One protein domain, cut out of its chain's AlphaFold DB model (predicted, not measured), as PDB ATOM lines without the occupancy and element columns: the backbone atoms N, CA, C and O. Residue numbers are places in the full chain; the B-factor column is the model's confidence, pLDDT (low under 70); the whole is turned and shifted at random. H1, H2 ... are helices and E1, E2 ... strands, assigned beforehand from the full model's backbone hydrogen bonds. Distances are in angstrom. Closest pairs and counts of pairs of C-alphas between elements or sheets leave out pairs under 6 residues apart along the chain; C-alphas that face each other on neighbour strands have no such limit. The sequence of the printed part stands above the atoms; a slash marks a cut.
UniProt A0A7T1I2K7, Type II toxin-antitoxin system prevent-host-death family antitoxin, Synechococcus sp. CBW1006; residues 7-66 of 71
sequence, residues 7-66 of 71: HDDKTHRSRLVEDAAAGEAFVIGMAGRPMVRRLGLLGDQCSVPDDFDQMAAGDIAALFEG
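Overview. This is residues 7 to 66 of the 71 residues of the protein "Type II toxin-antitoxin system prevent-host-death family antitoxin" of Synechococcus sp. CBW1006 (UniProt A0A7T1I2K7). A two-stranded hairpin, E1 and E2, and the short helix H1 before it form a thin body at one end of the model, and from it a long stretch without named elements, residues 38 to 56, arches away to a second short helix, H2, at the far end. Residues 44 to 66, with H2 among them, stick out from this body as a long free arm. The printed part has 60 residues, with two named helices and two named strands in the order H1, E1, E2, H2; the sheet, in the order E1 - E2, is antiparallel. The class is mixed, helices and strands, with 27 residues, under half, in named elements. The whole is only just loose, close to extended, with a radius of gyration of the C-alphas of 15.6 A and spans of 40 by 30 by 21 A.

Along the chain. The printed part begins at His 7, whose C-alpha is at (107.688, 74.330, 74.508). H1 is residues 13 to 21, with its first C-alpha at (101.068, 78.659, 82.909), and is 12.4 A long. E1 is residues 27 to 30 and is 9.9 A long. E2 is residues 33 to 37 and is 11.1 A long. H2 is residues 57 to 65 and is 11.6 A long, ending with C-alpha 65 at (83.265, 102.303, 70.553).

Arrangement. E1 and E2 form a hairpin, antiparallel, with 146 degrees between their N-to-C directions. The C-alphas of Gly 29 and Pro 34 face each other at 4.0 A, and those of Val 27 and Arg 37 at 5.0 A. Across the pair, N 30 and O 33 are 2.9 A apart and N 28 and O 36 are 3.1 A apart, both within hydrogen-bond range. H1 is apart from E2, with no C-alpha of the one within 8 A of the other. H2 is apart from H1 and from E1. In H1 and H2 every O i to N i+4 pair is within hydrogen-bond range.

Size, cuts and confidence. The two C-alphas farthest apart are those of Asp 8 and Gly 66, at 40.8 A. The printed part has no cut. The links H1 to E1, of 5 residues, and E1 to E2, of 2 residues, are tight, while the link E2 to H2, of 19 residues, is long. Residues 10 to 15, of which 13 to 15 belong to H1, stand free, as do residues 44 to 66, of which 57 to 65 belong to H2. Without these stretches the body has 31 residues and spans 29 by 18 by 7 A. The mean pLDDT of the printed part is 71.0, with 29 residues under 70: residues 7 to 13, 25, 27, 29 to 47 and 66. The mean pLDDT of E2 is 61 and that of H2 is 87.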
ATOM      1  N   HIS A   7     108.052  75.652  75.025       50.44
ATOM      2  CA  HIS A   7     107.688  74.330  74.508       50.44
ATOM      3  C   HIS A   7     107.343  73.311  75.614       50.44
ATOM      4  O   HIS A   7     106.589  72.384  75.340       50.44
ATOM      5  N   ASP A   8     107.809  73.522  76.853       50.84
ATOM      6  CA  ASP A   8     107.449  72.694  78.023       50.84
ATOM      7  C   ASP A   8     106.251  73.274  78.823       50.84
ATOM      8  O   ASP A   8     105.575  72.578  79.579       50.84
ATOM      9  N   ASP A   9     105.897  74.547  78.594       52.53
ATOM     10  CA  ASP A   9     105.070  75.346  79.519       52.53
ATOM     11  C   ASP A   9     103.575  75.455  79.162       52.53
ATOM     12  O   ASP A   9     102.830  76.223  79.773       52.53
ATOM     13  N   LYS A  10     103.046  74.661  78.218       53.88
ATOM     14  CA  LYS A  10     101.573  74.633  78.042       53.88
ATOM     15  C   LYS A  10     100.864  74.093  79.297       53.88
ATOM     16  O   LYS A  10      99.688  74.384  79.507       53.88
ATOM     17  N   THR A  11     101.592  73.354  80.133       61.06
ATOM     18  CA  THR A  11     101.083  72.631  81.302       61.06
ATOM     19  C   THR A  11     101.172  73.436  82.608       61.06
ATOM     20  O   THR A  11     100.401  73.162  83.522       61.06
ATOM     21  N   HIS A  12     102.031  74.464  82.708       66.56
ATOM     22  CA  HIS A  12     102.303  75.161  83.981       66.56
ATOM     23  C   HIS A  12     102.169  76.692  83.941       66.56
ATOM     24  O   HIS A  12     102.681  77.388  84.820       66.56
ATOM     25  N   ARG A  13     101.359  77.217  83.014       66.88
ATOM     26  CA  ARG A  13     101.068  78.659  82.909       66.88
ATOM     27  C   ARG A  13     100.615  79.308  84.220       66.88
ATOM     28  O   ARG A  13     100.946  80.465  84.448       66.88
ATOM     29  N   SER A  14      99.873  78.591  85.069       72.94
ATOM     30  CA  SER A  14      99.428  79.123  86.364       72.94
ATOM     31  C   SER A  14     100.609  79.434  87.278       72.94
ATOM     32  O   SER A  14     100.664  80.512  87.847       72.94
ATOM     33  N   ARG A  15     101.603  78.541  87.356       77.00
ATOM     34  CA  ARG A  15     102.788  78.752  88.195       77.00
ATOM     35  C   ARG A  15     103.608  79.949  87.722       77.00
ATOM     36  O   ARG A  15     104.054  80.736  88.543       77.00
ATOM     37  N   LEU A  16     103.756  80.110  86.408       75.31
ATOM     38  CA  LEU A  16     104.451  81.261  85.836       75.31
ATOM     39  C   LEU A  16     103.774  82.585  86.225       75.31
ATOM     40  O   LEU A  16     104.464  83.574  86.453       75.31
ATOM     41  N   VAL A  17     102.438  82.608  86.304       76.69
ATOM     42  CA  VAL A  17     101.670  83.782  86.751       76.69
ATOM     43  C   VAL A  17     101.871  84.041  88.244       76.69
ATOM     44  O   VAL A  17     102.115  85.186  88.613       76.69
ATOM     45  N   GLU A  18     101.837  83.003  89.081       78.75
ATOM     46  CA  GLU A  18     102.075  83.131  90.527       78.75
ATOM     47  C   GLU A  18     103.498  83.638  90.822       78.75
ATOM     48  O   GLU A  18     103.670  84.618  91.543       78.75
ATOM     49  N   ASP A  19     104.517  83.038  90.198       75.19
ATOM     50  CA  ASP A  19     105.921  83.447  90.349       75.19
ATOM     51  C   ASP A  19     106.119  84.894  89.839       75.19
ATOM     52  O   ASP A  19     106.809  85.707  90.456       75.19
ATOM     53  N   ALA A  20     105.442  85.267  88.746       74.56
ATOM     54  CA  ALA A  20     105.443  86.631  88.223       74.56
ATOM     55  C   ALA A  20     104.793  87.650  89.169       74.56
ATOM     56  O   ALA A  20     105.287  88.776  89.269       74.56
ATOM     57  N   ALA A  21     103.684  87.280  89.813       71.69
ATOM     58  CA  ALA A  21     102.975  88.108  90.785       71.69
ATOM     59  C   ALA A  21     103.780  88.265  92.084       71.69
ATOM     60  O   ALA A  21     103.774  89.339  92.680       71.69
ATOM     61  N   ALA A  22     104.546  87.239  92.464       75.19
ATOM     62  CA  ALA A  22     105.494  87.284  93.574       75.19
ATOM     63  C   ALA A  22     106.750  88.136  93.285       75.19
ATOM     64  O   ALA A  22     107.560  88.359  94.181       75.19
ATOM     65  N   GLY A  23     106.917  88.634  92.052       70.19
ATOM     66  CA  GLY A  23     108.037  89.493  91.659       70.19
ATOM     67  C   GLY A  23     109.272  88.743  91.154       70.19
ATOM     68  O   GLY A  23     110.291  89.376  90.866       70.19
ATOM     69  N   GLU A  24     109.192  87.422  90.981       74.00
ATOM     70  CA  GLU A  24     110.309  86.620  90.492       74.00
ATOM     71  C   GLU A  24     110.592  86.888  89.007       74.00
ATOM     72  O   GLU A  24     109.708  87.133  88.176       74.00
ATOM     73  N   ALA A  25     111.876  86.862  88.651       68.25
ATOM     74  CA  ALA A  25     112.313  87.114  87.287       68.25
ATOM     75  C   ALA A  25     112.179  85.853  86.425       68.25
ATOM     76  O   ALA A  25     112.739  84.803  86.733       68.25
ATOM     77  N   PHE A  26     111.524  85.986  85.275       70.44
ATOM     78  CA  PHE A  26     111.371  84.908  84.300       70.44
ATOM     79  C   PHE A  26     111.615  85.409  82.873       70.44
ATOM     80  O   PHE A  26     111.616  86.614  82.587       70.44
ATOM     81  N   VAL A  27     111.851  84.458  81.968       67.81
ATOM     82  CA  VAL A  27     112.067  84.706  80.541       67.81
ATOM     83  C   VAL A  27     110.970  83.997  79.767       67.81
ATOM     84  O   VAL A  27     110.868  82.778  79.825       67.81
ATOM     85  N   ILE A  28     110.175  84.752  79.010       71.12
ATOM     86  CA  ILE A  28     109.255  84.165  78.031       71.12
ATOM     87  C   ILE A  28     109.962  84.167  76.681       71.12
ATOM     88  O   ILE A  28     110.308  85.227  76.146       71.12
ATOM     89  N   GLY A  29     110.181  82.976  76.127       67.25
ATOM     90  CA  GLY A  29     110.724  82.800  74.785       67.25
ATOM     91  C   GLY A  29     109.701  82.212  73.821       67.25
ATOM     92  O   GLY A  29     109.032  81.243  74.159       67.25
ATOM     93  N   MET A  30     109.615  82.746  72.604       59.66
ATOM     94  CA  MET A  30     108.844  82.146  71.512       59.66
ATOM     95  C   MET A  30     109.815  81.560  70.490       59.66
ATOM     96  O   MET A  30     110.768  82.230  70.096       59.66
ATOM     97  N   ALA A  31     109.603  80.306  70.082       65.31
ATOM     98  CA  ALA A  31     110.471  79.603  69.127       65.31
ATOM     99  C   ALA A  31     111.976  79.684  69.485       65.31
ATOM    100  O   ALA A  31     112.822  79.951  68.635       65.31
ATOM    101  N   GLY A  32     112.306  79.523  70.773       62.00
ATOM    102  CA  GLY A  32     113.688  79.585  71.268       62.00
ATOM    103  C   GLY A  32     114.296  80.992  71.325       62.00
ATOM    104  O   GLY A  32     115.456  81.139  71.703       62.00
ATOM    105  N   ARG A  33     113.534  82.041  70.986       61.62
ATOM    106  CA  ARG A  33     113.987  83.433  71.043       61.62
ATOM    107  C   ARG A  33     113.414  84.109  72.289       61.62
ATOM    108  O   ARG A  33     112.190  84.165  72.411       61.62
ATOM    109  N   PRO A  34     114.246  84.633  73.207       64.50
ATOM    110  CA  PRO A  34     113.751  85.375  74.363       64.50
ATOM    111  C   PRO A  34     113.033  86.643  73.879       64.50
ATOM    112  O   PRO A  34     113.652  87.494  73.245       64.50
ATOM    113  N   MET A  35     111.728  86.752  74.145       62.12
ATOM    114  CA  MET A  35     110.898  87.892  73.728       62.12
ATOM    115  C   MET A  35     110.621  88.862  74.874       62.12
ATOM    116  O   MET A  35     110.586  90.067  74.650       62.12
ATOM    117  N   VAL A  36     110.453  88.358  76.099       61.47
ATOM    118  CA  VAL A  36     110.180  89.190  77.277       61.47
ATOM    119  C   VAL A  36     111.121  88.788  78.402       61.47
ATOM    120  O   VAL A  36     111.227  87.610  78.748       61.47
ATOM    121  N   ARG A  37     111.812  89.779  78.969       57.31
ATOM    122  CA  ARG A  37     112.676  89.638  80.142       57.31
ATOM    123  C   ARG A  37     112.189  90.636  81.183       57.31
ATOM    124  O   ARG A  37     112.283  91.838  80.947       57.31
ATOM    125  N   ARG A  38     111.654  90.156  82.311       61.31
ATOM    126  CA  ARG A  38     111.301  91.044  83.427       61.31
ATOM    127  C   ARG A  38     112.596  91.623  83.996       61.31
ATOM    128  O   ARG A  38     113.484  90.881  84.414       61.31
ATOM    129  N   LEU A  39     112.724  92.947  83.982       60.41
ATOM    130  CA  LEU A  39     113.803  93.645  84.669       60.41
ATOM    131  C   LEU A  39     113.468  93.633  86.165       60.41
ATOM    132  O   LEU A  39     112.724  94.490  86.627       60.41
ATOM    133  N   GLY A  40     114.027  92.695  86.936       56.69
ATOM    134  CA  GLY A  40     113.931  92.687  88.409       56.69
ATOM    135  C   GLY A  40     114.613  93.885  89.099       56.69
ATOM    136  O   GLY A  40     114.869  93.844  90.292       56.69
ATOM    137  N   LEU A  41     114.955  94.931  88.339       54.44
ATOM    138  CA  LEU A  41     115.746  96.091  88.755       54.44
ATOM    139  C   LEU A  41     114.891  97.336  89.057       54.44
ATOM    140  O   LEU A  41     115.422  98.315  89.573       54.44
ATOM    141  N   LEU A  42     113.591  97.329  88.732       57.59
ATOM    142  CA  LEU A  42     112.695  98.473  88.972       57.59
ATOM    143  C   LEU A  42     111.765  98.272  90.178       57.59
ATOM    144  O   LEU A  42     110.817  99.035  90.324       57.59
ATOM    145  N   GLY A  43     112.039  97.300  91.056       57.97
ATOM    146  CA  GLY A  43     111.190  96.991  92.220       57.97
ATOM    147  C   GLY A  43     110.895  98.184  93.142       57.97
ATOM    148  O   GLY A  43     109.848  98.200  93.770       57.97
ATOM    149  N   ASP A  44     111.763  99.203  93.141       60.38
ATOM    150  CA  ASP A  44     111.600 100.464  93.891       60.38
ATOM    151  C   ASP A  44     111.448 101.708  92.986       60.38
ATOM    152  O   ASP A  44     111.282 102.827  93.457       60.38
ATOM    153  N   GLN A  45     111.541 101.536  91.662       62.75
ATOM    154  CA  GLN A  45     111.523 102.637  90.681       62.75
ATOM    155  C   GLN A  45     110.260 102.648  89.809       62.75
ATOM    156  O   GLN A  45     110.018 103.612  89.084       62.75
ATOM    157  N   CYS A  46     109.444 101.596  89.882       61.62
ATOM    158  CA  CYS A  46     108.125 101.529  89.272       61.62
ATOM    159  C   CYS A  46     107.109 101.054  90.309       61.62
ATOM    160  O   CYS A  46     107.109  99.885  90.685       61.62
ATOM    161  N   SER A  47     106.210 101.948  90.717       63.44
ATOM    162  CA  SER A  47     104.995 101.575  91.441       63.44
ATOM    163  C   SER A  47     103.906 101.298  90.412       63.44
ATOM    164  O   SER A  47     103.549 102.196  89.651       63.44
ATOM    165  N   VAL A  48     103.402 100.065  90.362       73.81
ATOM    166  CA  VAL A  48     102.177  99.760  89.613       73.81
ATOM    167  C   VAL A  48     101.002 100.215  90.487       73.81
ATOM    168  O   VAL A  48     100.923  99.755  91.624       73.81
ATOM    169  N   PRO A  49     100.144 101.141  90.026       76.06
ATOM    170  CA  PRO A  49      98.965 101.562  90.781       76.06
ATOM    171  C   PRO A  49      97.972 100.409  90.970       76.06
ATOM    172  O   PRO A  49      97.870  99.542  90.101       76.06
ATOM    173  N   ASP A  50      97.212 100.418  92.070       81.25
ATOM    174  CA  ASP A  50      96.174  99.408  92.340       81.25
ATOM    175  C   ASP A  50      95.067  99.390  91.265       81.25
ATOM    176  O   ASP A  50      94.414  98.370  91.065       81.25
ATOM    177  N   ASP A  51      94.876 100.506  90.558       85.62
ATOM    178  CA  ASP A  51      93.897 100.720  89.488       85.62
ATOM    179  C   ASP A  51      94.513 100.659  88.078       85.62
ATOM    180  O   ASP A  51      93.949 101.195  87.119       85.62
ATOM    181  N   PHE A  52      95.678 100.017  87.925       85.19
ATOM    182  CA  PHE A  52      96.384  99.904  86.641       85.19
ATOM    183  C   PHE A  52      95.507  99.365  85.497       85.19
ATOM    184  O   PHE A  52      95.672  99.762  84.343       85.19
ATOM    185  N   ASP A  53      94.553  98.488  85.805       82.12
ATOM    186  CA  ASP A  53      93.596  97.923  84.854       82.12
ATOM    187  C   ASP A  53      92.563  98.941  84.332       82.12
ATOM    188  O   ASP A  53      91.928  98.699  83.306       82.12
ATOM    189  N   GLN A  54      92.426 100.096  84.990       87.44
ATOM    190  CA  GLN A  54      91.434 101.128  84.673       87.44
ATOM    191  C   GLN A  54      92.028 102.444  84.151       87.44
ATOM    192  O   GLN A  54      91.302 103.232  83.545       87.44
ATOM    193  N   MET A  55      93.335 102.681  84.307       86.38
ATOM    194  CA  MET A  55      93.986 103.971  84.005       86.38
ATOM    195  C   MET A  55      93.729 104.521  82.589       86.38
ATOM    196  O   MET A  55      93.685 105.734  82.403       86.38
ATOM    197  N   ALA A  56      93.568 103.650  81.589       85.69
ATOM    198  CA  ALA A  56      93.327 104.029  80.192       85.69
ATOM    199  C   ALA A  56      91.939 103.607  79.686       85.69
ATOM    200  O   ALA A  56      91.692 103.616  78.480       85.69
ATOM    201  N   ALA A  57      91.028 103.214  80.581       88.62
ATOM    202  CA  ALA A  57      89.738 102.644  80.202       88.62
ATOM    203  C   ALA A  57      88.926 103.575  79.287       88.62
ATOM    204  O   ALA A  57      88.342 103.104  78.316       88.62
ATOM    205  N   GLY A  58      88.935 104.889  79.545       88.31
ATOM    206  CA  GLY A  58      88.218 105.878  78.730       88.31
ATOM    207  C   GLY A  58      88.772 106.026  77.308       88.31
ATOM    208  O   GLY A  58      88.008 105.981  76.346       88.31
ATOM    209  N   ASP A  59      90.094 106.145  77.162       87.31
ATOM    210  CA  ASP A  59      90.744 106.258  75.849       87.31
ATOM    211  C   ASP A  59      90.605 104.962  75.044       87.31
ATOM    212  O   ASP A  59      90.317 104.987  73.847       87.31
ATOM    213  N   ILE A  60      90.753 103.813  75.711       87.19
ATOM    214  CA  ILE A  60      90.522 102.495  75.113       87.19
ATOM    215  C   ILE A  60      89.063 102.394  74.653       87.19
ATOM    216  O   ILE A  60      88.820 102.054  73.497       87.19
ATOM    217  N   ALA A  61      88.091 102.744  75.498       88.69
ATOM    218  CA  ALA A  61      86.681 102.742  75.120       88.69
ATOM    219  C   ALA A  61      86.419 103.631  73.895       88.69
ATOM    220  O   ALA A  61      85.801 103.174  72.942       88.69
ATOM    221  N   ALA A  62      86.975 104.844  73.842       87.75
ATOM    222  CA  ALA A  62      86.818 105.739  72.694       87.75
ATOM    223  C   ALA A  62      87.400 105.170  71.383       87.75
ATOM    224  O   ALA A  62      86.843 105.399  70.304       87.75
ATOM    225  N   LEU A  63      88.501 104.412  71.463       89.06
ATOM    226  CA  LEU A  63      89.103 103.731  70.313       89.06
ATOM    227  C   LEU A  63      88.237 102.570  69.796       89.06
ATOM    228  O   LEU A  63      88.219 102.326  68.590       89.06
ATOM    229  N   PHE A  64      87.531 101.861  70.682       85.25
ATOM    230  CA  PHE A  64      86.755 100.663  70.336       85.25
ATOM    231  C   PHE A  64      85.265 100.926  70.079       85.25
ATOM    232  O   PHE A  64      84.676 100.270  69.224       85.25
ATOM    233  N   GLU A  65      84.657 101.887  70.770       84.12
ATOM    234  CA  GLU A  65      83.265 102.303  70.553       84.12
ATOM    235  C   GLU A  65      83.132 103.272  69.373       84.12
ATOM    236  O   GLU A  65      82.024 103.539  68.912       84.12
ATOM    237  N   GLY A  66      84.266 103.744  68.843       68.62
ATOM    238  CA  GLY A  66      84.319 104.712  67.765       68.62
ATOM    239  C   GLY A  66      83.807 106.050  68.264       68.62
ATOM    240  O   GLY A  66      82.611 106.325  68.207       68.62
TER     241      GLY A  66